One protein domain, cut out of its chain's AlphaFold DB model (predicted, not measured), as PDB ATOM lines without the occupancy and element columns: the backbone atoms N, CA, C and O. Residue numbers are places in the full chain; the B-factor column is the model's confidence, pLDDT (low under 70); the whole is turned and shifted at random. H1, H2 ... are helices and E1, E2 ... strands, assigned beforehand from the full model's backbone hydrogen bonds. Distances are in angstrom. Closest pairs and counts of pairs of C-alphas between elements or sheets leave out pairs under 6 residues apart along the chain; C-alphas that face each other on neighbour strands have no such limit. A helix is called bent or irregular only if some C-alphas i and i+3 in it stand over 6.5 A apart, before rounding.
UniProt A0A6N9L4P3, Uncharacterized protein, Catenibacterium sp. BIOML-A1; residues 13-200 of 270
ATOM      1  N   HIS A  13       7.161  18.898  75.112       98.12
ATOM      2  CA  HIS A  13       6.795  17.816  76.026       98.12
ATOM      3  C   HIS A  13       5.299  17.806  76.340       98.12
ATOM      4  O   HIS A  13       4.636  16.806  76.089       98.12
ATOM      5  N   PHE A  14       4.725  18.915  76.806       98.38
ATOM      6  CA  PHE A  14       3.294  18.953  77.107       98.38
ATOM      7  C   PHE A  14       2.435  18.695  75.857       98.38
ATOM      8  O   PHE A  14       1.506  17.894  75.921       98.38
ATOM      9  N   VAL A  15       2.786  19.283  74.705       98.50
ATOM     10  CA  VAL A  15       2.109  19.015  73.420       98.50
ATOM     11  C   VAL A  15       2.226  17.545  73.005       98.50
ATOM     12  O   VAL A  15       1.210  16.918  72.704       98.50
ATOM     13  N   GLY A  16       3.435  16.976  73.000       98.12
ATOM     14  CA  GLY A  16       3.661  15.582  72.609       98.12
ATOM     15  C   GLY A  16       2.973  14.595  73.552       98.12
ATOM     16  O   GLY A  16       2.318  13.659  73.107       98.12
ATOM     17  N   GLY A  17       3.031  14.849  74.859       98.38
ATOM     18  CA  GLY A  17       2.373  14.018  75.861       98.38
ATOM     19  C   GLY A  17       0.849  14.118  75.830       98.38
ATOM     20  O   GLY A  17       0.174  13.104  75.980       98.38
ATOM     21  N   LEU A  18       0.286  15.309  75.601       98.56
ATOM     22  CA  LEU A  18      -1.161  15.467  75.434       98.56
ATOM     23  C   LEU A  18      -1.644  14.774  74.156       98.56
ATOM     24  O   LEU A  18      -2.683  14.119  74.158       98.56
ATOM     25  N   THR A  19      -0.857  14.866  73.083       98.56
ATOM     26  CA  THR A  19      -1.086  14.104  71.852       98.56
ATOM     27  C   THR A  19      -1.106  12.600  72.130       98.56
ATOM     28  O   THR A  19      -2.052  11.925  71.726       98.56
ATOM     29  N   ALA A  20      -0.114  12.084  72.864       98.38
ATOM     30  CA  ALA A  20      -0.047  10.678  73.252       98.38
ATOM     31  C   ALA A  20      -1.254  10.258  74.104       98.38
ATOM     32  O   ALA A  20      -1.843   9.212  73.851       98.38
ATOM     33  N   LEU A  21      -1.683  11.099  75.050       98.44
ATOM     34  CA  LEU A  21      -2.846  10.841  75.901       98.44
ATOM     35  C   LEU A  21      -4.134  10.713  75.081       98.44
ATOM     36  O   LEU A  21      -4.932   9.804  75.304       98.44
ATOM     37  N   ILE A  22      -4.338  11.619  74.124       98.44
ATOM     38  CA  ILE A  22      -5.504  11.598  73.237       98.44
ATOM     39  C   ILE A  22      -5.462  10.364  72.336       98.44
ATOM     40  O   ILE A  22      -6.464   9.658  72.232       98.44
ATOM     41  N   GLY A  23      -4.304  10.076  71.736       97.88
ATOM     42  CA  GLY A  23      -4.103   8.900  70.894       97.88
ATOM     43  C   GLY A  23      -4.388   7.602  71.648       97.88
ATOM     44  O   GLY A  23      -5.238   6.828  71.216       97.88
ATOM     45  N   ALA A  24      -3.768   7.408  72.815       97.62
ATOM     46  CA  ALA A  24      -3.971   6.237  73.668       97.62
ATOM     47  C   ALA A  24      -5.441   6.075  74.085       97.62
ATOM     48  O   ALA A  24      -5.988   4.975  74.040       97.62
ATOM     49  N   LYS A  25      -6.124   7.177  74.421       97.31
ATOM     50  CA  LYS A  25      -7.545   7.144  74.787       97.31
ATOM     51  C   LYS A  25      -8.463   6.789  73.610       97.31
ATOM     52  O   LYS A  25      -9.441   6.076  73.805       97.31
ATOM     53  N   ILE A  26      -8.184   7.289  72.404       97.44
ATOM     54  CA  ILE A  26      -8.998   7.018  71.204       97.44
ATOM     55  C   ILE A  26      -8.754   5.602  70.658       97.44
ATOM     56  O   ILE A  26      -9.695   4.972  70.152       97.44
ATOM     57  N   LEU A  27      -7.507   5.128  70.745       96.44
ATOM     58  CA  LEU A  27      -7.079   3.784  70.353       96.44
ATOM     59  C   LEU A  27      -7.604   2.713  71.320       96.44
ATOM     60  O   LEU A  27      -8.053   1.651  70.890       96.44
ATOM     61  N   GLY A  28      -7.585   3.020  72.618       96.12
ATOM     62  CA  GLY A  28      -7.913   2.088  73.687       96.12
ATOM     63  C   GLY A  28      -6.728   1.202  74.095       96.12
ATOM     64  O   GLY A  28      -5.697   1.180  73.422       96.12
ATOM     65  N   PRO A  29      -6.865   0.469  75.210       96.19
ATOM     66  CA  PRO A  29      -5.777  -0.313  75.784       96.19
ATOM     67  C   PRO A  29      -5.458  -1.579  74.988       96.19
ATOM     68  O   PRO A  29      -6.355  -2.159  74.366       96.19
ATOM     69  N   ARG A  30      -4.202  -2.043  75.037       95.50
ATOM     70  CA  ARG A  30      -3.801  -3.333  74.454       95.50
ATOM     71  C   ARG A  30      -4.591  -4.483  75.068       95.50
ATOM     72  O   ARG A  30      -5.006  -4.423  76.232       95.50
ATOM     73  N   VAL A  31      -4.801  -5.539  74.284       92.38
ATOM     74  CA  VAL A  31      -5.468  -6.753  74.769       92.38
ATOM     75  C   VAL A  31      -4.714  -7.293  75.988       92.38
ATOM     76  O   VAL A  31      -3.490  -7.382  75.998       92.38
ATOM     77  N   GLY A  32      -5.456  -7.607  77.051       92.25
ATOM     78  CA  GLY A  32      -4.887  -8.135  78.290       92.25
ATOM     79  C   GLY A  32      -4.218  -7.101  79.199       92.25
ATOM     80  O   GLY A  32      -3.797  -7.480  80.285       92.25
ATOM     81  N   LYS A  33      -4.153  -5.808  78.841       95.50
ATOM     82  CA  LYS A  33      -3.597  -4.770  79.732       95.50
ATOM     83  C   LYS A  33      -4.425  -4.569  81.004       95.50
ATOM     84  O   LYS A  33      -3.848  -4.305  82.052       95.50
ATOM     85  N   PHE A  34      -5.749  -4.682  80.928       96.69
ATOM     86  CA  PHE A  34      -6.642  -4.541  82.081       96.69
ATOM     87  C   PHE A  34      -7.532  -5.776  82.215       96.69
ATOM     88  O   PHE A  34      -8.101  -6.252  81.229       96.69
ATOM     89  N   ASN A  35      -7.650  -6.285  83.437       94.62
ATOM     90  CA  ASN A  35      -8.544  -7.387  83.779       94.62
ATOM     91  C   ASN A  35     -10.006  -6.916  83.836       94.62
ATOM     92  O   ASN A  35     -10.302  -5.721  83.856       94.62
ATOM     93  N   LYS A  36     -10.949  -7.864  83.903       92.69
ATOM     94  CA  LYS A  36     -12.390  -7.554  84.006       92.69
ATOM     95  C   LYS A  36     -12.756  -6.770  85.271       92.69
ATOM     96  O   LYS A  36     -13.757  -6.063  85.268       92.69
ATOM     97  N   ASP A  37     -11.965  -6.905  86.331       92.00
ATOM     98  CA  ASP A  37     -12.111  -6.158  87.583       92.00
ATOM     99  C   ASP A  37     -11.459  -4.758  87.531       92.00
ATOM    100  O   ASP A  37     -11.512  -4.019  88.511       92.00
ATOM    101  N   GLY A  38     -10.857  -4.386  86.394       90.75
ATOM    102  CA  GLY A  38     -10.145  -3.125  86.186       90.75
ATOM    103  C   GLY A  38      -8.681  -3.143  86.634       90.75
ATOM    104  O   GLY A  38      -7.963  -2.177  86.390       90.75
ATOM    105  N   SER A  39      -8.195  -4.222  87.255       93.75
ATOM    106  CA  SER A  39      -6.797  -4.284  87.693       93.75
ATOM    107  C   SER A  39      -5.826  -4.284  86.495       93.75
ATOM    108  O   SER A  39      -6.078  -4.964  85.492       93.75
ATOM    109  N   PRO A  40      -4.725  -3.505  86.551       95.56
ATOM    110  CA  PRO A  40      -3.744  -3.453  85.475       95.56
ATOM    111  C   PRO A  40      -2.813  -4.667  85.497       95.56
ATOM    112  O   PRO A  40      -2.254  -5.022  86.534       95.56
ATOM    113  N   ASN A  41      -2.556  -5.231  84.323       94.31
ATOM    114  CA  ASN A  41      -1.501  -6.207  84.093       94.31
ATOM    115  C   ASN A  41      -0.232  -5.505  83.592       94.31
ATOM    116  O   ASN A  41      -0.270  -4.611  82.737       94.31
ATOM    117  N   GLY A  42       0.920  -5.917  84.118       89.06
ATOM    118  CA  GLY A  42       2.212  -5.491  83.590       89.06
ATOM    119  C   GLY A  42       2.492  -6.185  82.260       89.06
ATOM    120  O   GLY A  42       2.585  -7.407  82.221       89.06
ATOM    121  N   ILE A  43       2.662  -5.413  81.186       89.94
ATOM    122  CA  ILE A  43       3.187  -5.911  79.907       89.94
ATOM    123  C   ILE A  43       4.642  -5.435  79.822       89.94
ATOM    124  O   ILE A  43       4.867  -4.273  79.467       89.94
ATOM    125  N   PRO A  44       5.623  -6.257  80.239       84.81
ATOM    126  CA  PRO A  44       7.008  -5.821  80.335       84.81
ATOM    127  C   PRO A  44       7.593  -5.523  78.955       84.81
ATOM    128  O   PRO A  44       7.261  -6.164  77.956       84.81
ATOM    129  N   GLY A  45       8.502  -4.551  78.909       83.81
ATOM    130  CA  GLY A  45       9.323  -4.325  77.727       83.81
ATOM    131  C   GLY A  45      10.238  -5.522  77.454       83.81
ATOM    132  O   GLY A  45      10.649  -6.228  78.372       83.81
ATOM    133  N   HIS A  46      10.601  -5.711  76.188       82.19
ATOM    134  CA  HIS A  46      11.437  -6.828  75.735       82.19
ATOM    135  C   HIS A  46      12.859  -6.823  76.334       82.19
ATOM    136  O   HIS A  46      13.510  -7.863  76.374       82.19
ATOM    137  N   SER A  47      13.374  -5.664  76.772       85.50
ATOM    138  CA  SER A  47      14.696  -5.548  77.397       85.50
ATOM    139  C   SER A  47      14.810  -4.309  78.283       85.50
ATOM    140  O   SER A  47      14.821  -3.169  77.810       85.50
ATOM    141  N   LEU A  48      14.972  -4.538  79.588       87.12
ATOM    142  CA  LEU A  48      15.279  -3.486  80.562       87.12
ATOM    143  C   LEU A  48      16.647  -2.846  80.293       87.12
ATOM    144  O   LEU A  48      16.793  -1.637  80.442       87.12
ATOM    145  N   THR A  49      17.633  -3.631  79.850       88.75
ATOM    146  CA  THR A  49      18.992  -3.148  79.564       88.75
ATOM    147  C   THR A  49      19.012  -2.171  78.389       88.75
ATOM    148  O   THR A  49      19.628  -1.112  78.484       88.75
ATOM    149  N   ILE A  50      18.302  -2.485  77.298       89.38
ATOM    150  CA  ILE A  50      18.178  -1.571  76.150       89.38
ATOM    151  C   ILE A  50      17.374  -0.332  76.549       89.38
ATOM    152  O   ILE A  50      17.753   0.777  76.180       89.38
ATOM    153  N   GLY A  51      16.320  -0.498  77.354       90.25
ATOM    154  CA  GLY A  51      15.583   0.628  77.930       90.25
ATOM    155  C   GLY A  51      16.488   1.566  78.735       90.25
ATOM    156  O   GLY A  51      16.487   2.773  78.503       90.25
ATOM    157  N   ALA A  52      17.325   1.021  79.624       91.12
ATOM    158  CA  ALA A  52      18.278   1.791  80.423       91.12
ATOM    159  C   ALA A  52      19.341   2.492  79.559       91.12
ATOM    160  O   ALA A  52      19.639   3.666  79.785       91.12
ATOM    161  N   LEU A  53      19.870   1.815  78.534       93.12
ATOM    162  CA  LEU A  53      20.776   2.424  77.559       93.12
ATOM    163  C   LEU A  53      20.094   3.573  76.802       93.12
ATOM    164  O   LEU A  53      20.685   4.640  76.649       93.12
ATOM    165  N   GLY A  54      18.841   3.390  76.382       94.38
ATOM    166  CA  GLY A  54      18.036   4.436  75.757       94.38
ATOM    167  C   GLY A  54      17.860   5.652  76.667       94.38
ATOM    168  O   GLY A  54      18.086   6.778  76.230       94.38
ATOM    169  N   VAL A  55      17.550   5.439  77.951       94.12
ATOM    170  CA  VAL A  55      17.472   6.516  78.956       94.12
ATOM    171  C   VAL A  55      18.810   7.243  79.096       94.12
ATOM    172  O   VAL A  55      18.826   8.472  79.130       94.12
ATOM    173  N   PHE A  56      19.934   6.523  79.125       94.50
ATOM    174  CA  PHE A  56      21.261   7.138  79.190       94.50
ATOM    175  C   PHE A  56      21.568   7.989  77.951       94.50
ATOM    176  O   PHE A  56      22.011   9.130  78.085       94.50
ATOM    177  N   ILE A  57      21.286   7.474  76.749       97.38
ATOM    178  CA  ILE A  57      21.478   8.204  75.487       97.38
ATOM    179  C   ILE A  57      20.610   9.467  75.459       97.38
ATOM    180  O   ILE A  57      21.104  10.540  75.112       97.38
ATOM    181  N   LEU A  58      19.340   9.365  75.863       96.25
ATOM    182  CA  LEU A  58      18.433  10.510  75.941       96.25
ATOM    183  C   LEU A  58      18.926  11.542  76.952       96.25
ATOM    184  O   LEU A  58      18.955  12.729  76.638       96.25
ATOM    185  N   TRP A  59      19.355  11.110  78.140       94.94
ATOM    186  CA  TRP A  59      19.875  12.016  79.158       94.94
ATOM    187  C   TRP A  59      21.140  12.735  78.685       94.94
ATOM    188  O   TRP A  59      21.223  13.955  78.812       94.94
ATOM    189  N   PHE A  60      22.083  12.016  78.065       95.50
ATOM    190  CA  PHE A  60      23.276  12.605  77.456       95.50
ATOM    191  C   PHE A  60      22.916  13.612  76.353       95.50
ATOM    192  O   PHE A  60      23.388  14.749  76.369       95.50
ATOM    193  N   GLY A  61      22.018  13.240  75.436       97.38
ATOM    194  CA  GLY A  61      21.524  14.131  74.385       97.38
ATOM    195  C   GLY A  61      20.831  15.382  74.936       97.38
ATOM    196  O   GLY A  61      20.909  16.456  74.334       97.38
ATOM    197  N   TRP A  62      20.224  15.286  76.121       96.62
ATOM    198  CA  TRP A  62      19.537  16.398  76.771       96.62
ATOM    199  C   TRP A  62      20.465  17.538  77.198       96.62
ATOM    200  O   TRP A  62      20.027  18.689  77.241       96.62
ATOM    201  N   TYR A  63      21.750  17.255  77.451       96.00
ATOM    202  CA  TYR A  63      22.750  18.308  77.655       96.00
ATOM    203  C   TYR A  63      22.878  19.170  76.399       96.00
ATOM    204  O   TYR A  63      22.880  20.393  76.499       96.00
ATOM    205  N   GLY A  64      22.900  18.558  75.212       95.31
ATOM    206  CA  GLY A  64      22.862  19.287  73.944       95.31
ATOM    207  C   GLY A  64      21.542  20.032  73.747       95.31
ATOM    208  O   GLY A  64      21.547  21.218  73.433       95.31
ATOM    209  N   PHE A  65      20.414  19.367  73.998       95.31
ATOM    210  CA  PHE A  65      19.079  19.935  73.798       95.31
ATOM    211  C   PHE A  65      18.815  21.181  74.658       95.31
ATOM    212  O   PHE A  65      18.428  22.225  74.136       95.31
ATOM    213  N   ASN A  66      19.081  21.111  75.967       93.88
ATOM    214  CA  ASN A  66      18.934  22.266  76.855       93.88
ATOM    215  C   ASN A  66      20.087  23.266  76.675       93.88
ATOM    216  O   ASN A  66      19.876  24.479  76.713       93.88
ATOM    217  N   GLY A  67      21.313  22.768  76.491       92.75
ATOM    218  CA  GLY A  67      22.523  23.582  76.373       92.75
ATOM    219  C   GLY A  67      22.575  24.434  75.110       92.75
ATOM    220  O   GLY A  67      23.138  25.524  75.150       92.75
ATOM    221  N   ALA A  68      21.935  24.004  74.019       90.62
ATOM    222  CA  ALA A  68      21.861  24.763  72.769       90.62
ATOM    223  C   ALA A  68      21.198  26.142  72.933       90.62
ATOM    224  O   ALA A  68      21.451  27.047  72.141       90.62
ATOM    225  N   ALA A  69      20.376  26.328  73.970       84.56
ATOM    226  CA  ALA A  69      19.741  27.605  74.282       84.56
ATOM    227  C   ALA A  69      20.616  28.544  75.146       84.56
ATOM    228  O   ALA A  69      20.199  29.666  75.454       84.56
ATOM    229  N   ALA A  70      21.816  28.114  75.557       89.31
ATOM    230  CA  ALA A  70      22.747  28.934  76.325       89.31
ATOM    231  C   ALA A  70      23.380  30.040  75.464       89.31
ATOM    232  O   ALA A  70      23.763  29.820  74.319       89.31
ATOM    233  N   LYS A  71      23.547  31.236  76.040       88.25
ATOM    234  CA  LYS A  71      24.178  32.390  75.375       88.25
ATOM    235  C   LYS A  71      25.616  32.648  75.818       88.25
ATOM    236  O   LYS A  71      26.318  33.431  75.184       88.25
ATOM    237  N   ASN A  72      26.042  32.049  76.926       89.94
ATOM    238  CA  ASN A  72      27.389  32.181  77.474       89.94
ATOM    239  C   ASN A  72      27.747  30.964  78.348       89.94
ATOM    240  O   ASN A  72      26.879  30.158  78.694       89.94
ATOM    241  N   GLY A  73      29.029  30.837  78.706       89.69
ATOM    242  CA  GLY A  73      29.546  29.689  79.462       89.69
ATOM    243  C   GLY A  73      28.966  29.552  80.873       89.69
ATOM    244  O   GLY A  73      28.673  28.439  81.306       89.69
ATOM    245  N   THR A  74      28.728  30.663  81.575       88.44
ATOM    246  CA  THR A  74      28.134  30.639  82.921       88.44
ATOM    247  C   THR A  74      26.704  30.107  82.882       88.44
ATOM    248  O   THR A  74      26.338  29.233  83.668       88.44
ATOM    249  N   GLN A  75      25.905  30.568  81.918       88.62
ATOM    250  CA  GLN A  75      24.556  30.061  81.708       88.62
ATOM    251  C   GLN A  75      24.585  28.570  81.350       88.62
ATOM    252  O   GLN A  75      23.822  27.793  81.923       88.62
ATOM    253  N   LEU A  76      25.491  28.155  80.461       92.38
ATOM    254  CA  LEU A  76      25.645  26.753  80.070       92.38
ATOM    255  C   LEU A  76      25.919  25.846  81.279       92.38
ATOM    256  O   LEU A  76      25.266  24.815  81.423       92.38
ATOM    257  N   ALA A  77      26.805  26.259  82.189       92.31
ATOM    258  CA  ALA A  77      27.103  25.504  83.405       92.31
ATOM    259  C   ALA A  77      25.860  25.315  84.295       92.31
ATOM    260  O   ALA A  77      25.592  24.207  84.760       92.31
ATOM    261  N   THR A  78      25.053  26.367  84.481       90.50
ATOM    262  CA  THR A  78      23.799  26.266  85.256       90.50
ATOM    263  C   THR A  78      22.756  25.370  84.578       90.50
ATOM    264  O   THR A  78      22.058  24.604  85.247       90.50
ATOM    265  N   ILE A  79      22.678  25.400  83.243       92.81
ATOM    266  CA  ILE A  79      21.793  24.529  82.463       92.81
ATOM    267  C   ILE A  79      22.224  23.068  82.596       92.81
ATOM    268  O   ILE A  79      21.380  22.195  82.783       92.81
ATOM    269  N   PHE A  80      23.523  22.784  82.539       95.31
ATOM    270  CA  PHE A  80      24.032  21.425  82.707       95.31
ATOM    271  C   PHE A  80      23.755  20.906  84.113       95.31
ATOM    272  O   PHE A  80      23.168  19.837  84.241       95.31
ATOM    273  N   ALA A  81      24.051  21.695  85.149       94.38
ATOM    274  CA  ALA A  81      23.764  21.317  86.531       94.38
ATOM    275  C   ALA A  81      22.277  20.983  86.744       94.38
ATOM    276  O   ALA A  81      21.944  19.946  87.317       94.38
ATOM    277  N   THR A  82      21.369  21.823  86.233       93.06
ATOM    278  CA  THR A  82      19.921  21.568  86.326       93.06
ATOM    279  C   THR A  82      19.482  20.360  85.493       93.06
ATOM    280  O   THR A  82      18.666  19.574  85.966       93.06
ATOM    281  N   THR A  83      20.067  20.142  84.313       95.31
ATOM    282  CA  THR A  83      19.826  18.955  83.466       95.31
ATOM    283  C   THR A  83      20.291  17.657  84.139       95.31
ATOM    284  O   THR A  83      19.679  16.608  83.943       95.31
ATOM    285  N   THR A  84      21.332  17.707  84.974       95.88
ATOM    286  CA  THR A  84      21.795  16.548  85.749       95.88
ATOM    287  C   THR A  84      20.813  16.166  86.857       95.88
ATOM    288  O   THR A  84      20.534  14.985  87.040       95.88
ATOM    289  N   VAL A  85      20.285  17.140  87.607       94.62
ATOM    290  CA  VAL A  85      19.520  16.861  88.841       94.62
ATOM    291  C   VAL A  85      18.005  16.810  88.644       94.62
ATOM    292  O   VAL A  85      17.315  16.113  89.386       94.62
ATOM    293  N   ALA A  86      17.463  17.508  87.640       95.00
ATOM    294  CA  ALA A  86      16.025  17.545  87.371       95.00
ATOM    295  C   ALA A  86      15.380  16.165  87.111       95.00
ATOM    296  O   ALA A  86      14.244  15.973  87.559       95.00
ATOM    297  N   PRO A  87      16.053  15.183  86.467       94.94
ATOM    298  CA  PRO A  87      15.490  13.849  86.275       94.94
ATOM    299  C   PRO A  87      15.046  13.163  87.573       94.94
ATOM    300  O   PRO A  87      14.030  12.477  87.560       94.94
ATOM    301  N   ALA A  88      15.720  13.405  88.704       92.81
ATOM    302  CA  ALA A  88      15.334  12.812  89.988       92.81
ATOM    303  C   ALA A  88      13.919  13.234  90.427       92.81
ATOM    304  O   ALA A  88      13.130  12.408  90.883       92.81
ATOM    305  N   LEU A  89      13.561  14.510  90.233       92.25
ATOM    306  CA  LEU A  89      12.207  15.006  90.505       92.25
ATOM    307  C   LEU A  89      11.212  14.562  89.420       92.25
ATOM    308  O   LEU A  89      10.047  14.276  89.715       92.25
ATOM    309  N   ALA A  90      11.668  14.483  88.168       95.50
ATOM    310  CA  ALA A  90      10.849  14.010  87.059       95.50
ATOM    311  C   ALA A  90      10.391  12.557  87.276       95.50
ATOM    312  O   ALA A  90       9.236  12.240  87.001       95.50
ATOM    313  N   THR A  91      11.235  11.692  87.851       95.88
ATOM    314  CA  THR A  91      10.866  10.308  88.191       95.88
ATOM    315  C   THR A  91       9.666  10.245  89.135       95.88
ATOM    316  O   THR A  91       8.754   9.455  88.901       95.88
ATOM    317  N   CYS A  92       9.597  11.112  90.150       95.94
ATOM    318  CA  CYS A  92       8.439  11.177  91.048       95.94
ATOM    319  C   CYS A  92       7.148  11.522  90.299       95.94
ATOM    320  O   CYS A  92       6.114  10.887  90.503       95.94
ATOM    321  N   THR A  93       7.218  12.496  89.393       96.81
ATOM    322  CA  THR A  93       6.074  12.894  88.563       96.81
ATOM    323  C   THR A  93       5.634  11.755  87.653       96.81
ATOM    324  O   THR A  93       4.444  11.467  87.569       96.81
ATOM    325  N   VAL A  94       6.587  11.056  87.028       97.81
ATOM    326  CA  VAL A  94       6.301   9.888  86.187       97.81
ATOM    327  C   VAL A  94       5.593   8.805  86.993       97.81
ATOM    328  O   VAL A  94       4.542   8.352  86.565       97.81
ATOM    329  N   MET A  95       6.084   8.450  88.184       97.44
ATOM    330  CA  MET A  95       5.439   7.436  89.031       97.44
ATOM    331  C   MET A  95       3.985   7.798  89.371       97.44
ATOM    332  O   MET A  95       3.103   6.943  89.295       97.44
ATOM    333  N   ILE A  96       3.721   9.068  89.696       97.69
ATOM    334  CA  ILE A  96       2.369   9.556  90.007       97.69
ATOM    335  C   ILE A  96       1.455   9.451  88.781       97.69
ATOM    336  O   ILE A  96       0.338   8.944  88.885       97.69
ATOM    337  N   PHE A  97       1.914   9.923  87.619       97.69
ATOM    338  CA  PHE A  97       1.111   9.892  86.398       97.69
ATOM    339  C   PHE A  97       0.900   8.469  85.881       97.69
ATOM    340  O   PHE A  97      -0.215   8.151  85.486       97.69
ATOM    341  N   THR A  98       1.907   7.596  85.938       97.31
ATOM    342  CA  THR A  98       1.758   6.180  85.577       97.31
ATOM    343  C   THR A  98       0.721   5.503  86.465       97.31
ATOM    344  O   THR A  98      -0.192   4.863  85.952       97.31
ATOM    345  N   TRP A  99       0.781   5.710  87.787       97.38
ATOM    346  CA  TRP A  99      -0.237   5.183  88.698       97.38
ATOM    347  C   TRP A  99      -1.638   5.706  88.363       97.38
ATOM    348  O   TRP A  99      -2.597   4.935  88.339       97.38
ATOM    349  N   LEU A 100      -1.769   7.002  88.072       97.81
ATOM    350  CA  LEU A 100      -3.048   7.604  87.700       97.81
ATOM    351  C   LEU A 100      -3.600   6.991  86.402       97.81
ATOM    352  O   LEU A 100      -4.786   6.667  86.330       97.81
ATOM    353  N   LEU A 101      -2.752   6.828  85.386       97.69
ATOM    354  CA  LEU A 101      -3.140   6.281  84.087       97.69
ATOM    355  C   LEU A 101      -3.563   4.817  84.197       97.69
ATOM    356  O   LEU A 101      -4.650   4.481  83.735       97.69
ATOM    357  N   ASP A 102      -2.767   3.987  84.871       96.44
ATOM    358  CA  ASP A 102      -3.043   2.557  85.006       96.44
ATOM    359  C   ASP A 102      -4.220   2.288  85.958       96.44
ATOM    360  O   ASP A 102      -5.171   1.609  85.589       96.44
ATOM    361  N   TYR A 103      -4.204   2.835  87.177       96.25
ATOM    362  CA  TYR A 103      -5.144   2.420  88.230       96.25
ATOM    363  C   TYR A 103      -6.418   3.259  88.321       96.25
ATOM    364  O   TYR A 103      -7.358   2.863  89.014       96.25
ATOM    365  N   LYS A 104      -6.454   4.454  87.719       96.69
ATOM    366  CA  LYS A 104      -7.627   5.344  87.801       96.69
ATOM    367  C   LYS A 104      -8.265   5.601  86.451       96.69
ATOM    368  O   LYS A 104      -9.489   5.604  86.358       96.69
ATOM    369  N   LEU A 105      -7.458   5.836  85.422       97.00
ATOM    370  CA  LEU A 105      -7.961   6.227  84.107       97.00
ATOM    371  C   LEU A 105      -8.066   5.055  83.126       97.00
ATOM    372  O   LEU A 105      -8.757   5.200  82.121       97.00
ATOM    373  N   HIS A 106      -7.440   3.915  83.433       97.00
ATOM    374  CA  HIS A 106      -7.361   2.732  82.572       97.00
ATOM    375  C   HIS A 106      -6.867   3.078  81.157       97.00
ATOM    376  O   HIS A 106      -7.426   2.648  80.146       97.00
ATOM    377  N   ILE A 107      -5.826   3.911  81.092       97.62
ATOM    378  CA  ILE A 107      -5.175   4.327  79.849       97.62
ATOM    379  C   ILE A 107      -3.858   3.576  79.738       97.62
ATOM    380  O   ILE A 107      -2.979   3.724  80.580       97.62
ATOM    381  N   ASP A 108      -3.729   2.785  78.679       97.19
ATOM    382  CA  ASP A 108      -2.512   2.040  78.393       97.19
ATOM    383  C   ASP A 108      -1.484   2.928  77.691       97.19
ATOM    384  O   ASP A 108      -1.687   3.352  76.552       97.19
ATOM    385  N   ASP A 109      -0.381   3.205  78.380       96.75
ATOM    386  CA  ASP A 109       0.741   3.999  77.886       96.75
ATOM    387  C   ASP A 109       2.020   3.141  77.903       96.75
ATOM    388  O   ASP A 109       2.753   3.138  78.897       96.75
ATOM    389  N   PRO A 110       2.294   2.375  76.826       92.88
ATOM    390  CA  PRO A 110       3.306   1.316  76.824       92.88
ATOM    391  C   PRO A 110       4.717   1.769  77.188       92.88
ATOM    392  O   PRO A 110       5.486   0.998  77.758       92.88
ATOM    393  N   VAL A 111       5.058   3.005  76.825       94.00
ATOM    394  CA  VAL A 111       6.394   3.587  77.010       94.00
ATOM    395  C   VAL A 111       6.401   4.702  78.057       94.00
ATOM    396  O   VAL A 111       7.435   5.330  78.273       94.00
ATOM    397  N   GLY A 112       5.263   4.976  78.702       95.25
ATOM    398  CA  GLY A 112       5.126   6.084  79.646       95.25
ATOM    399  C   GLY A 112       5.210   7.466  78.987       95.25
ATOM    400  O   GLY A 112       5.611   8.426  79.646       95.25
ATOM    401  N   ALA A 113       4.873   7.597  77.698       97.44
ATOM    402  CA  ALA A 113       4.976   8.854  76.958       97.44
ATOM    403  C   ALA A 113       4.113   9.963  77.573       97.44
ATOM    404  O   ALA A 113       4.545  11.111  77.663       97.44
ATOM    405  N   VAL A 114       2.909   9.641  78.042       98.19
ATOM    406  CA  VAL A 114       2.036  10.586  78.739       98.19
ATOM    407  C   VAL A 114       2.678  10.985  80.064       98.19
ATOM    408  O   VAL A 114       2.873  12.171  80.319       98.19
ATOM    409  N   ALA A 115       3.069  10.024  80.897       97.31
ATOM    410  CA  ALA A 115       3.652  10.329  82.202       97.31
ATOM    411  C   ALA A 115       4.935  11.177  82.083       97.31
ATOM    412  O   ALA A 115       5.090  12.184  82.779       97.31
ATOM    413  N   VAL A 116       5.818  10.822  81.146       97.56
ATOM    414  CA  VAL A 116       7.091  11.510  80.911       97.56
ATOM    415  C   VAL A 116       6.888  12.867  80.250       97.56
ATOM    416  O   VAL A 116       7.449  13.849  80.731       97.56
ATOM    417  N   HIS A 117       6.111  12.962  79.172       98.38
ATOM    418  CA  HIS A 117       6.026  14.192  78.382       98.38
ATOM    419  C   HIS A 117       4.898  15.115  78.852       98.38
ATOM    420  O   HIS A 117       5.134  16.307  79.049       98.38
ATOM    421  N   PHE A 118       3.692  14.594  79.100       98.25
ATOM    422  CA  PHE A 118       2.575  15.412  79.584       98.25
ATOM    423  C   PHE A 118       2.813  15.834  81.032       98.25
ATOM    424  O   PHE A 118       2.808  17.029  81.326       98.25
ATOM    425  N   GLY A 119       3.085  14.864  81.912       97.44
ATOM    426  CA  GLY A 119       3.291  15.104  83.340       97.44
ATOM    427  C   GLY A 119       4.445  16.070  83.609       97.44
ATOM    428  O   GLY A 119       4.242  17.132  84.203       97.44
ATOM    429  N   ASN A 120       5.650  15.763  83.114       97.88
ATOM    430  CA  ASN A 120       6.802  16.648  83.327       97.88
ATOM    431  C   ASN A 120       6.742  17.932  82.492       97.88
ATOM    432  O   ASN A 120       7.260  18.956  82.932       97.88
ATOM    433  N   GLY A 121       6.111  17.919  81.313       97.81
ATOM    434  CA  GLY A 121       5.900  19.135  80.521       97.81
ATOM    435  C   GLY A 121       5.007  20.144  81.247       97.81
ATOM    436  O   GLY A 121       5.323  21.339  81.305       97.81
ATOM    437  N   LEU A 122       3.938  19.648  81.879       97.69
ATOM    438  CA  LEU A 122       3.066  20.417  82.761       97.69
ATOM    439  C   LEU A 122       3.839  20.937  83.978       97.69
ATOM    440  O   LEU A 122       3.884  22.150  84.200       97.69
ATOM    441  N   LEU A 123       4.494  20.042  84.729       97.56
ATOM    442  CA  LEU A 123       5.241  20.408  85.934       97.56
ATOM    443  C   LEU A 123       6.340  21.430  85.633       97.56
ATOM    444  O   LEU A 123       6.425  22.445  86.314       97.56
ATOM    445  N   GLY A 124       7.147  21.212  84.593       96.56
ATOM    446  CA  GLY A 124       8.227  22.120  84.212       96.56
ATOM    447  C   GLY A 124       7.716  23.528  83.910       96.56
ATOM    448  O   GLY A 124       8.279  24.514  84.383       96.56
ATOM    449  N   THR A 125       6.590  23.632  83.200       97.38
ATOM    450  CA  THR A 125       5.989  24.927  82.854       97.38
ATOM    451  C   THR A 125       5.412  25.646  84.080       97.38
ATOM    452  O   THR A 125       5.542  26.869  84.180       97.38
ATOM    453  N   ILE A 126       4.835  24.908  85.037       97.56
ATOM    454  CA  ILE A 126       4.394  25.443  86.337       97.56
ATOM    455  C   ILE A 126       5.601  25.887  87.174       97.56
ATOM    456  O   ILE A 126       5.585  26.981  87.740       97.56
ATOM    457  N   CYS A 127       6.674  25.093  87.204       96.44
ATOM    458  CA  CYS A 127       7.901  25.401  87.936       96.44
ATOM    459  C   CYS A 127       8.561  26.696  87.453       96.44
ATOM    460  O   CYS A 127       9.098  27.422  88.279       96.44
ATOM    461  N   VAL A 128       8.456  27.060  86.172       95.12
ATOM    462  CA  VAL A 128       8.874  28.397  85.705       95.12
ATOM    463  C   VAL A 128       8.090  29.503  86.427       95.12
ATOM    464  O   VAL A 128       8.669  30.486  86.879       95.12
ATOM    465  N   GLY A 129       6.778  29.330  86.599       95.94
ATOM    466  CA  GLY A 129       5.914  30.272  87.314       95.94
ATOM    467  C   GLY A 129       6.210  30.392  88.809       95.94
ATOM    468  O   GLY A 129       5.989  31.449  89.399       95.94
ATOM    469  N   LEU A 130       6.722  29.322  89.413       96.94
ATOM    470  CA  LEU A 130       7.044  29.257  90.838       96.94
ATOM    471  C   LEU A 130       8.477  29.713  91.136       96.94
ATOM    472  O   LEU A 130       8.680  30.529  92.034       96.94
ATOM    473  N   PHE A 131       9.447  29.215  90.370       95.12
ATOM    474  CA  PHE A 131      10.871  29.233  90.707       95.12
ATOM    475  C   PHE A 131      11.748  30.087  89.782       95.12
ATOM    476  O   PHE A 131      12.956  30.141  89.996       95.12
ATOM    477  N   ALA A 132      11.207  30.755  88.756       93.50
ATOM    478  CA  ALA A 132      12.032  31.676  87.973       93.50
ATOM    479  C   ALA A 132      12.637  32.758  88.889       93.50
ATOM    480  O   ALA A 132      11.929  33.377  89.677       93.50
ATOM    481  N   CYS A 133      13.942  32.987  88.804       89.25
ATOM    482  CA  CYS A 133      14.657  33.874  89.726       89.25
ATOM    483  C   CYS A 133      15.317  35.078  89.038       89.25
ATOM    484  O   CYS A 133      16.146  35.741  89.649       89.25
ATOM    485  N   GLY A 134      14.935  35.379  87.793       81.44
ATOM    486  CA  GLY A 134      15.605  36.379  86.968       81.44
ATOM    487  C   GLY A 134      16.993  35.899  86.545       81.44
ATOM    488  O   GLY A 134      17.886  35.712  87.360       81.44
ATOM    489  N   THR A 135      17.197  35.690  85.250       76.06
ATOM    490  CA  THR A 135      18.524  35.358  84.699       76.06
ATOM    491  C   THR A 135      18.935  36.415  83.689       76.06
ATOM    492  O   THR A 135      18.084  37.156  83.202       76.06
ATOM    493  N   ASP A 136      20.204  36.445  83.281       70.44
ATOM    494  CA  ASP A 136      20.678  37.366  82.233       70.44
ATOM    495  C   ASP A 136      19.844  37.280  80.942       70.44
ATOM    496  O   ASP A 136      19.691  38.254  80.206       70.44
ATOM    497  N   THR A 137      19.266  36.108  80.665       68.38
ATOM    498  CA  THR A 137      18.420  35.883  79.485       68.38
ATOM    499  C   THR A 137      16.936  36.128  79.732       68.38
ATOM    500  O   THR A 137      16.195  36.355  78.776       68.38
ATOM    501  N   MET A 138      16.497  36.119  80.990       75.56
ATOM    502  CA  MET A 138      15.118  36.367  81.403       75.56
ATOM    503  C   MET A 138      15.080  37.280  82.642       75.56
ATOM    504  O   MET A 138      14.551  36.883  83.680       75.56
ATOM    505  N   PRO A 139      15.604  38.520  82.563       77.88
ATOM    506  CA  PRO A 139      15.846  39.352  83.749       77.88
ATOM    507  C   PRO A 139      14.556  39.831  84.421       77.88
ATOM    508  O   PRO A 139      14.555  40.212  85.582       77.88
ATOM    509  N   LYS A 140      13.438  39.807  83.685       81.56
ATOM    510  CA  LYS A 140      12.108  40.197  84.176       81.56
ATOM    511  C   LYS A 140      11.249  39.003  84.612       81.56
ATOM    512  O   LYS A 140      10.114  39.209  85.036       81.56
ATOM    513  N   ALA A 141      11.745  37.771  84.466       87.56
ATOM    514  CA  ALA A 141      11.014  36.568  84.847       87.56
ATOM    515  C   ALA A 141      11.288  36.244  86.317       87.56
ATOM    516  O   ALA A 141      12.287  35.607  86.648       87.56
ATOM    517  N   GLN A 142      10.384  36.684  87.187       92.56
ATOM    518  CA  GLN A 142      10.433  36.405  88.617       92.56
ATOM    519  C   GLN A 142       9.199  35.588  88.998       92.56
ATOM    520  O   GLN A 142       8.061  35.976  88.727       92.56
ATOM    521  N   GLY A 143       9.444  34.413  89.559       95.62
ATOM    522  CA  GLY A 143       8.450  33.452  89.991       95.62
ATOM    523  C   GLY A 143       7.877  33.811  91.351       95.62
ATOM    524  O   GLY A 143       8.396  34.672  92.073       95.62
ATOM    525  N   LEU A 144       6.791  33.128  91.700       96.62
ATOM    526  CA  LEU A 144       6.046  33.371  92.928       96.62
ATOM    527  C   LEU A 144       6.939  33.298  94.178       96.62
ATOM    528  O   LEU A 144       6.876  34.191  95.019       96.62
ATOM    529  N   PHE A 145       7.812  32.289  94.273       96.75
ATOM    530  CA  PHE A 145       8.674  32.080  95.445       96.75
ATOM    531  C   PHE A 145       9.886  33.009  95.509       96.75
ATOM    532  O   PHE A 145      10.533  33.097  96.547       96.75
ATOM    533  N   TYR A 146      10.156  33.747  94.435       93.75
ATOM    534  CA  TYR A 146      11.205  34.760  94.393       93.75
ATOM    535  C   TYR A 146      10.639  36.182  94.476       93.75
ATOM    536  O   TYR A 146      11.359  37.136  94.219       93.75
ATOM    537  N   GLY A 147       9.358  36.360  94.828       91.94
ATOM    538  CA  GLY A 147       8.739  37.680  95.022       91.94
ATOM    539  C   GLY A 147       8.121  38.305  93.766       91.94
ATOM    540  O   GLY A 147       7.707  39.459  93.802       91.94
ATOM    541  N   GLY A 148       8.005  37.559  92.661       91.19
ATOM    542  CA  GLY A 148       7.390  38.040  91.415       91.19
ATOM    543  C   GLY A 148       5.853  38.070  91.416       91.19
ATOM    544  O   GLY A 148       5.234  38.478  90.428       91.19
ATOM    545  N   GLY A 149       5.225  37.635  92.513       94.06
ATOM    546  CA  GLY A 149       3.772  37.534  92.657       94.06
ATOM    547  C   GLY A 149       3.133  36.501  91.717       94.06
ATOM    548  O   GLY A 149       3.800  35.657  91.123       94.06
ATOM    549  N   PHE A 150       1.809  36.567  91.560       96.00
ATOM    550  CA  PHE A 150       1.043  35.580  90.779       96.00
ATOM    551  C   PHE A 150       1.055  35.814  89.263       96.00
ATOM    552  O   PHE A 150       0.540  34.988  88.512       96.00
ATOM    553  N   LYS A 151       1.634  36.923  88.785       95.00
ATOM    554  CA  LYS A 151       1.562  37.309  87.369       95.00
ATOM    555  C   LYS A 151       2.239  36.286  86.458       95.00
ATOM    556  O   LYS A 151       1.651  35.892  85.448       95.00
ATOM    557  N   LEU A 152       3.457  35.858  86.800       95.69
ATOM    558  CA  LEU A 152       4.187  34.889  85.984       95.69
ATOM    559  C   LEU A 152       3.508  33.519  86.038       95.69
ATOM    560  O   LEU A 152       3.215  32.960  84.987       95.69
ATOM    561  N   LEU A 153       3.161  33.026  87.232       97.12
ATOM    562  CA  LEU A 153       2.432  31.764  87.389       97.12
ATOM    563  C   LEU A 153       1.118  31.749  86.591       97.12
ATOM    564  O   LEU A 153       0.888  30.825  85.816       97.12
ATOM    565  N   GLY A 154       0.300  32.798  86.701       97.06
ATOM    566  CA  GLY A 154      -0.934  32.927  85.925       97.06
ATOM    567  C   GLY A 154      -0.683  32.954  84.415       97.06
ATOM    568  O   GLY A 154      -1.420  32.328  83.660       97.06
ATOM    569  N   THR A 155       0.399  33.601  83.968       96.88
ATOM    570  CA  THR A 155       0.790  33.601  82.549       96.88
ATOM    571  C   THR A 155       1.203  32.205  82.073       96.88
ATOM    572  O   THR A 155       0.816  31.805  80.977       96.88
ATOM    573  N   GLN A 156       1.942  31.445  82.889       97.81
ATOM    574  CA  GLN A 156       2.329  30.066  82.578       97.81
ATOM    575  C   GLN A 156       1.110  29.141  82.471       97.81
ATOM    576  O   GLN A 156       0.999  28.383  81.510       97.81
ATOM    577  N   LEU A 157       0.172  29.240  83.419       98.12
ATOM    578  CA  LEU A 157      -1.063  28.450  83.423       98.12
ATOM    579  C   LEU A 157      -1.978  28.801  82.246       98.12
ATOM    580  O   LEU A 157      -2.502  27.904  81.592       98.12
ATOM    581  N   LEU A 158      -2.126  30.092  81.928       98.00
ATOM    582  CA  LEU A 158      -2.871  30.526  80.747       98.00
ATOM    583  C   LEU A 158      -2.216  30.012  79.460       98.00
ATOM    584  O   LEU A 158      -2.912  29.540  78.567       98.00
ATOM    585  N   GLY A 159      -0.884  30.056  79.373       97.69
ATOM    586  CA  GLY A 159      -0.142  29.494  78.245       97.69
ATOM    587  C   GLY A 159      -0.385  27.993  78.076       97.69
ATOM    588  O   GLY A 159      -0.715  27.555  76.977       97.69
ATOM    589  N   LEU A 160      -0.301  27.219  79.164       98.19
ATOM    590  CA  LEU A 160      -0.627  25.788  79.170       98.19
ATOM    591  C   LEU A 160      -2.063  25.520  78.724       98.19
ATOM    592  O   LEU A 160      -2.285  24.609  77.935       98.19
ATOM    593  N   LEU A 161      -3.026  26.316  79.194       98.06
ATOM    594  CA  LEU A 161      -4.424  26.182  78.798       98.06
ATOM    595  C   LEU A 161      -4.605  26.446  77.300       98.06
ATOM    596  O   LEU A 161      -5.207  25.629  76.611       98.06
ATOM    597  N   CYS A 162      -4.058  27.546  76.779       98.00
ATOM    598  CA  CYS A 162      -4.154  27.887  75.360       98.00
ATOM    599  C   CYS A 162      -3.514  26.811  74.470       98.00
ATOM    600  O   CYS A 162      -4.135  26.358  73.510       98.00
ATOM    601  N   ILE A 163      -2.294  26.376  74.810       97.88
ATOM    602  CA  ILE A 163      -1.582  25.310  74.091       97.88
ATOM    603  C   ILE A 163      -2.367  23.999  74.192       97.88
ATOM    604  O   ILE A 163      -2.574  23.327  73.190       97.88
ATOM    605  N   GLY A 164      -2.848  23.659  75.388       98.31
ATOM    606  CA  GLY A 164      -3.576  22.424  75.653       98.31
ATOM    607  C   GLY A 164      -4.890  22.342  74.890       98.31
ATOM    608  O   GLY A 164      -5.157  21.323  74.266       98.31
ATOM    609  N   VAL A 165      -5.682  23.416  74.873       98.50
ATOM    610  CA  VAL A 165      -6.932  23.479  74.101       98.50
ATOM    611  C   VAL A 165      -6.644  23.338  72.609       98.50
ATOM    612  O   VAL A 165      -7.281  22.525  71.943       98.50
ATOM    613  N   TRP A 166      -5.656  24.071  72.091       98.25
ATOM    614  CA  TRP A 166      -5.269  23.989  70.684       98.25
ATOM    615  C   TRP A 166      -4.841  22.569  70.285       98.25
ATOM    616  O   TRP A 166      -5.384  21.995  69.340       98.25
ATOM    617  N   THR A 167      -3.916  21.972  71.040       98.50
ATOM    618  CA  THR A 167      -3.444  20.603  70.808       98.50
ATOM    619  C   THR A 167      -4.577  19.592  70.947       98.50
ATOM    620  O   THR A 167      -4.694  18.704  70.107       98.50
ATOM    621  N   ALA A 168      -5.435  19.729  71.960       98.50
ATOM    622  CA  ALA A 168      -6.528  18.794  72.184       98.50
ATOM    623  C   ALA A 168      -7.530  18.784  71.030       98.50
ATOM    624  O   ALA A 168      -7.906  17.709  70.564       98.50
ATOM    625  N   VAL A 169      -7.920  19.962  70.538       98.56
ATOM    626  CA  VAL A 169      -8.838  20.084  69.400       98.56
ATOM    627  C   VAL A 169      -8.223  19.458  68.153       98.56
ATOM    628  O   VAL A 169      -8.824  18.560  67.563       98.56
ATOM    629  N   LEU A 170      -7.013  19.878  67.773       98.50
ATOM    630  CA  LEU A 170      -6.395  19.403  66.537       98.50
ATOM    631  C   LEU A 170      -6.090  17.908  66.573       98.50
ATOM    632  O   LEU A 170      -6.408  17.205  65.620       98.50
ATOM    633  N   MET A 171      -5.518  17.398  67.665       98.44
ATOM    634  CA  MET A 171      -5.153  15.983  67.729       98.44
ATOM    635  C   MET A 171      -6.369  15.076  67.839       98.44
ATOM    636  O   MET A 171      -6.357  14.000  67.250       98.44
ATOM    637  N   THR A 172      -7.442  15.511  68.503       98.50
ATOM    638  CA  THR A 172      -8.700  14.751  68.495       98.50
ATOM    639  C   THR A 172      -9.248  14.641  67.077       98.50
ATOM    640  O   THR A 172      -9.578  13.538  66.650       98.50
ATOM    641  N   ILE A 173      -9.290  15.747  66.323       98.38
ATOM    642  CA  ILE A 173      -9.718  15.732  64.916       98.38
ATOM    643  C   ILE A 173      -8.828  14.784  64.109       98.38
ATOM    644  O   ILE A 173      -9.344  13.893  63.442       98.38
ATOM    645  N   THR A 174      -7.506  14.924  64.215       97.94
ATOM    646  CA  THR A 174      -6.545  14.085  63.489       97.94
ATOM    647  C   THR A 174      -6.753  12.600  63.780       97.94
ATOM    648  O   THR A 174      -6.943  11.822  62.849       97.94
ATOM    649  N   PHE A 175      -6.779  12.187  65.050       98.19
ATOM    650  CA  PHE A 175      -6.951  10.776  65.403       98.19
ATOM    651  C   PHE A 175      -8.329  10.238  65.015       98.19
ATOM    652  O   PHE A 175      -8.424   9.093  64.581       98.19
ATOM    653  N   VAL A 176      -9.395  11.038  65.121       97.75
ATOM    654  CA  VAL A 176     -10.730  10.630  64.660       97.75
ATOM    655  C   VAL A 176     -10.745  10.431  63.147       97.75
ATOM    656  O   VAL A 176     -11.267   9.414  62.695       97.75
ATOM    657  N   VAL A 177     -10.143  11.336  62.373       97.88
ATOM    658  CA  VAL A 177     -10.029  11.186  60.915       97.88
ATOM    659  C   VAL A 177      -9.259   9.913  60.577       97.88
ATOM    660  O   VAL A 177      -9.794   9.072  59.864       97.88
ATOM    661  N   VAL A 178      -8.066   9.717  61.147       97.12
ATOM    662  CA  VAL A 178      -7.244   8.515  60.909       97.12
ATOM    663  C   VAL A 178      -8.011   7.242  61.276       97.12
ATOM    664  O   VAL A 178      -8.022   6.284  60.506       97.12
ATOM    665  N   LYS A 179      -8.735   7.246  62.403       96.00
ATOM    666  CA  LYS A 179      -9.560   6.115  62.847       96.00
ATOM    667  C   LYS A 179     -10.644   5.722  61.840       96.00
ATOM    668  O   LYS A 179     -10.955   4.541  61.753       96.00
ATOM    669  N   HIS A 180     -11.214   6.683  61.113       95.19
ATOM    670  CA  HIS A 180     -12.310   6.437  60.168       95.19
ATOM    671  C   HIS A 180     -11.848   6.285  58.713       95.19
ATOM    672  O   HIS A 180     -12.660   5.915  57.869       95.19
ATOM    673  N   THR A 181     -10.580   6.569  58.402       96.38
ATOM    674  CA  THR A 181     -10.035   6.424  57.043       96.38
ATOM    675  C   THR A 181      -9.159   5.187  56.898       96.38
ATOM    676  O   THR A 181      -9.440   4.351  56.048       96.38
ATOM    677  N   VAL A 182      -8.113   5.062  57.719       93.50
ATOM    678  CA  VAL A 182      -7.108   3.984  57.623       93.50
ATOM    679  C   VAL A 182      -7.133   3.030  58.817       93.50
ATOM    680  O   VAL A 182      -6.635   1.916  58.714       93.50
ATOM    681  N   GLY A 183      -7.740   3.442  59.932       93.00
ATOM    682  CA  GLY A 183      -7.731   2.695  61.188       93.00
ATOM    683  C   GLY A 183      -6.502   3.007  62.046       93.00
ATOM    684  O   GLY A 183      -5.458   3.424  61.557       93.00
ATOM    685  N   LEU A 184      -6.645   2.852  63.365       92.75
ATOM    686  CA  LEU A 184      -5.558   3.079  64.333       92.75
ATOM    687  C   LEU A 184      -5.034   1.787  64.973       92.75
ATOM    688  O   LEU A 184      -3.964   1.804  65.573       92.75
ATOM    689  N   ARG A 185      -5.803   0.696  64.897       93.50
ATOM    690  CA  ARG A 185      -5.521  -0.567  65.579       93.50
ATOM    691  C   ARG A 185      -5.536  -1.702  64.571       93.50
ATOM    692  O   ARG A 185      -6.457  -1.781  63.763       93.50
ATOM    693  N   VAL A 186      -4.531  -2.556  64.664       91.06
ATOM    694  CA  VAL A 186      -4.470  -3.841  63.965       91.06
ATOM    695  C   VAL A 186      -5.425  -4.860  64.607       91.06
ATOM    696  O   VAL A 186      -5.884  -4.634  65.726       91.06
ATOM    697  N   THR A 187      -5.759  -5.957  63.926       84.25
ATOM    698  CA  THR A 187      -6.678  -6.976  64.465       84.25
ATOM    699  C   THR A 187      -5.898  -8.190  64.965       84.25
ATOM    700  O   THR A 187      -5.374  -8.172  66.077       84.25
ATOM    701  N   GLU A 188      -5.787  -9.238  64.153       78.06
ATOM    702  CA  GLU A 188      -5.112 -10.494  64.504       78.06
ATOM    703  C   GLU A 188      -3.598 -10.302  64.688       78.06
ATOM    704  O   GLU A 188      -2.940 -11.041  65.435       78.06
ATOM    705  N   GLU A 189      -3.035  -9.268  64.051       84.94
ATOM    706  CA  GLU A 189      -1.625  -8.920  64.177       84.94
ATOM    707  C   GLU A 189      -1.266  -8.482  65.602       84.94
ATOM    708  O   GLU A 189      -0.116  -8.636  66.009       84.94
ATOM    709  N   GLU A 190      -2.224  -7.974  66.390       86.75
ATOM    710  CA  GLU A 190      -1.956  -7.557  67.772       86.75
ATOM    711  C   GLU A 190      -1.544  -8.745  68.651       86.75
ATOM    712  O   GLU A 190      -0.666  -8.608  69.502       86.75
ATOM    713  N   ILE A 191      -2.166  -9.909  68.433       85.75
ATOM    714  CA  ILE A 191      -1.895 -11.130  69.203       85.75
ATOM    715  C   ILE A 191      -0.659 -11.840  68.649       85.75
ATOM    716  O   ILE A 191       0.190 -12.306  69.407       85.75
ATOM    717  N   THR A 192      -0.550 -11.915  67.322       82.56
ATOM    718  CA  THR A 192       0.538 -12.635  66.643       82.56
ATOM    719  C   THR A 192       1.877 -11.891  66.741       82.56
ATOM    720  O   THR A 192       2.933 -12.521  66.819       82.56
ATOM    721  N   GLY A 193       1.832 -10.557  66.776       83.25
ATOM    722  CA  GLY A 193       2.981  -9.657  66.753       83.25
ATOM    723  C   GLY A 193       3.209  -9.046  65.367       83.25
ATOM    724  O   GLY A 193       3.334  -9.767  64.375       83.25
ATOM    725  N   LEU A 194       3.320  -7.712  65.311       86.38
ATOM    726  CA  LEU A 194       3.519  -6.962  64.062       86.38
ATOM    727  C   LEU A 194       4.801  -7.376  63.329       86.38
ATOM    728  O   LEU A 194       4.765  -7.579  62.123       86.38
ATOM    729  N   ASP A 195       5.911  -7.586  64.044       85.19
ATOM    730  CA  ASP A 195       7.199  -7.945  63.428       85.19
ATOM    731  C   ASP A 195       7.122  -9.237  62.598       85.19
ATOM    732  O   ASP A 195       7.738  -9.341  61.532       85.19
ATOM    733  N   LYS A 196       6.337 -10.221  63.056       81.38
ATOM    734  CA  LYS A 196       6.183 -11.503  62.356       81.38
ATOM    735  C   LYS A 196       5.456 -11.329  61.035       81.38
ATOM    736  O   LYS A 196       5.814 -11.972  60.053       81.38
ATOM    737  N   LEU A 197       4.445 -10.467  61.019       81.69
ATOM    738  CA  LEU A 197       3.547 -10.313  59.881       81.69
ATOM    739  C   LEU A 197       4.027  -9.238  58.897       81.69
ATOM    740  O   LEU A 197       3.865  -9.417  57.693       81.69
ATOM    741  N   GLU A 198       4.679  -8.176  59.371       81.88
ATOM    742  CA  GLU A 198       5.199  -7.094  58.523       81.88
ATOM    743  C   GLU A 198       6.646  -7.324  58.063       81.88
ATOM    744  O   GLU A 198       7.032  -6.886  56.976       81.88
ATOM    745  N   HIS A 199       7.466  -8.006  58.870       84.38
ATOM    746  CA  HIS A 199       8.904  -8.152  58.617       84.38
ATOM    747  C   HIS A 199       9.386  -9.607  58.550       84.38
ATOM    748  O   HIS A 199      10.546  -9.842  58.212       84.38
ATOM    749  N   GLY A 200       8.525 -10.591  58.841       79.00
ATOM    750  CA  GLY A 200       8.900 -12.009  58.857       79.00
ATOM    751  C   GLY A 200       9.889 -12.370  59.970       79.00
ATOM    752  O   GLY A 200      10.571 -13.389  59.882       79.00
TER     753      GLY A 200
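This is residues 13 to 200 of the 270 residues of an uncharacterized protein of Catenibacterium sp. BIOML-A1 (UniProt A0A6N9L4P3). Helices H1, H4 and H5 form an up-and-down bundle, each running against the one before it, and H3b, the second arm of bent H3, packs on H4. H2 and H3a make a helical hairpin off to one side; the small hairpin E1 and E2 lies at one end, short H6 and H7 at the other. The printed part has 188 residues, mostly helix, in the order H1 H2 H3 H4 E1 E2 H5 H6 H7, with an antiparallel sheet E1 - E2. It is only just loose, close to compact, with a radius of gyration of the C-alphas of 19.7 A, spanning 57 by 36 by 33 A.

Start at H1, residues 13 to 27: it touches H4, residues 113 to 131, closest at C-alphas Gly 17 and Phe 118, 4.0 A. H4 touches H5, residues 150 to 181, opposite ways at a shallow tilt of 18 degrees, with its residues 122 to 130 alone; the closest C-alphas are Gly 129 and Leu 153, 3.8 A. H3, residues 73 to 105, is one helix by its hydrogen bonds but bent, C-alphas 84 and 87 being 6.9 A apart; its arms are H3a, 73 to 84, and H3b, 87 to 105. H3b touches H4 at a steep tilt of 54 degrees, with residues 90 to 98 alone; see C-alphas Val 94 and Ala 115, the closest, at 4.8 A. H2, residues 48 to 67, forms a helical hairpin with H3a, closest at C-alphas Gly 67 and Leu 76, 5.8 A, and its residues 52 to 58 stand free. In hairpin E1, residues 133 to 135, and E2, 138 to 142, N 134 and O 141 are 2.9 A apart, within hydrogen-bond range. Every O i to N i+4 pair is within range in H1, H3a, H5 and H7, but 14 of 16 in H2 and 13 of 15 in H3b and H4; H6, residues 189 to 192, is too short for one.

Find C-alpha 13 at (6.795, 17.816, 76.026), where H1 begins its 20.5 A. H5 runs 45.9 A to C-alpha 181 at (-10.035, 6.424, 57.043). H7, residues 194 to 198, ends at C-alpha 198, (5.199, -7.094, 58.523).

The C-alphas of Gly 147 and Gly 200, the farthest apart, are 61.5 A apart. The printed part has no cut, and the H1 to H2 link, residues 28 to 47, is long. Residue 137 alone has a pLDDT under 70.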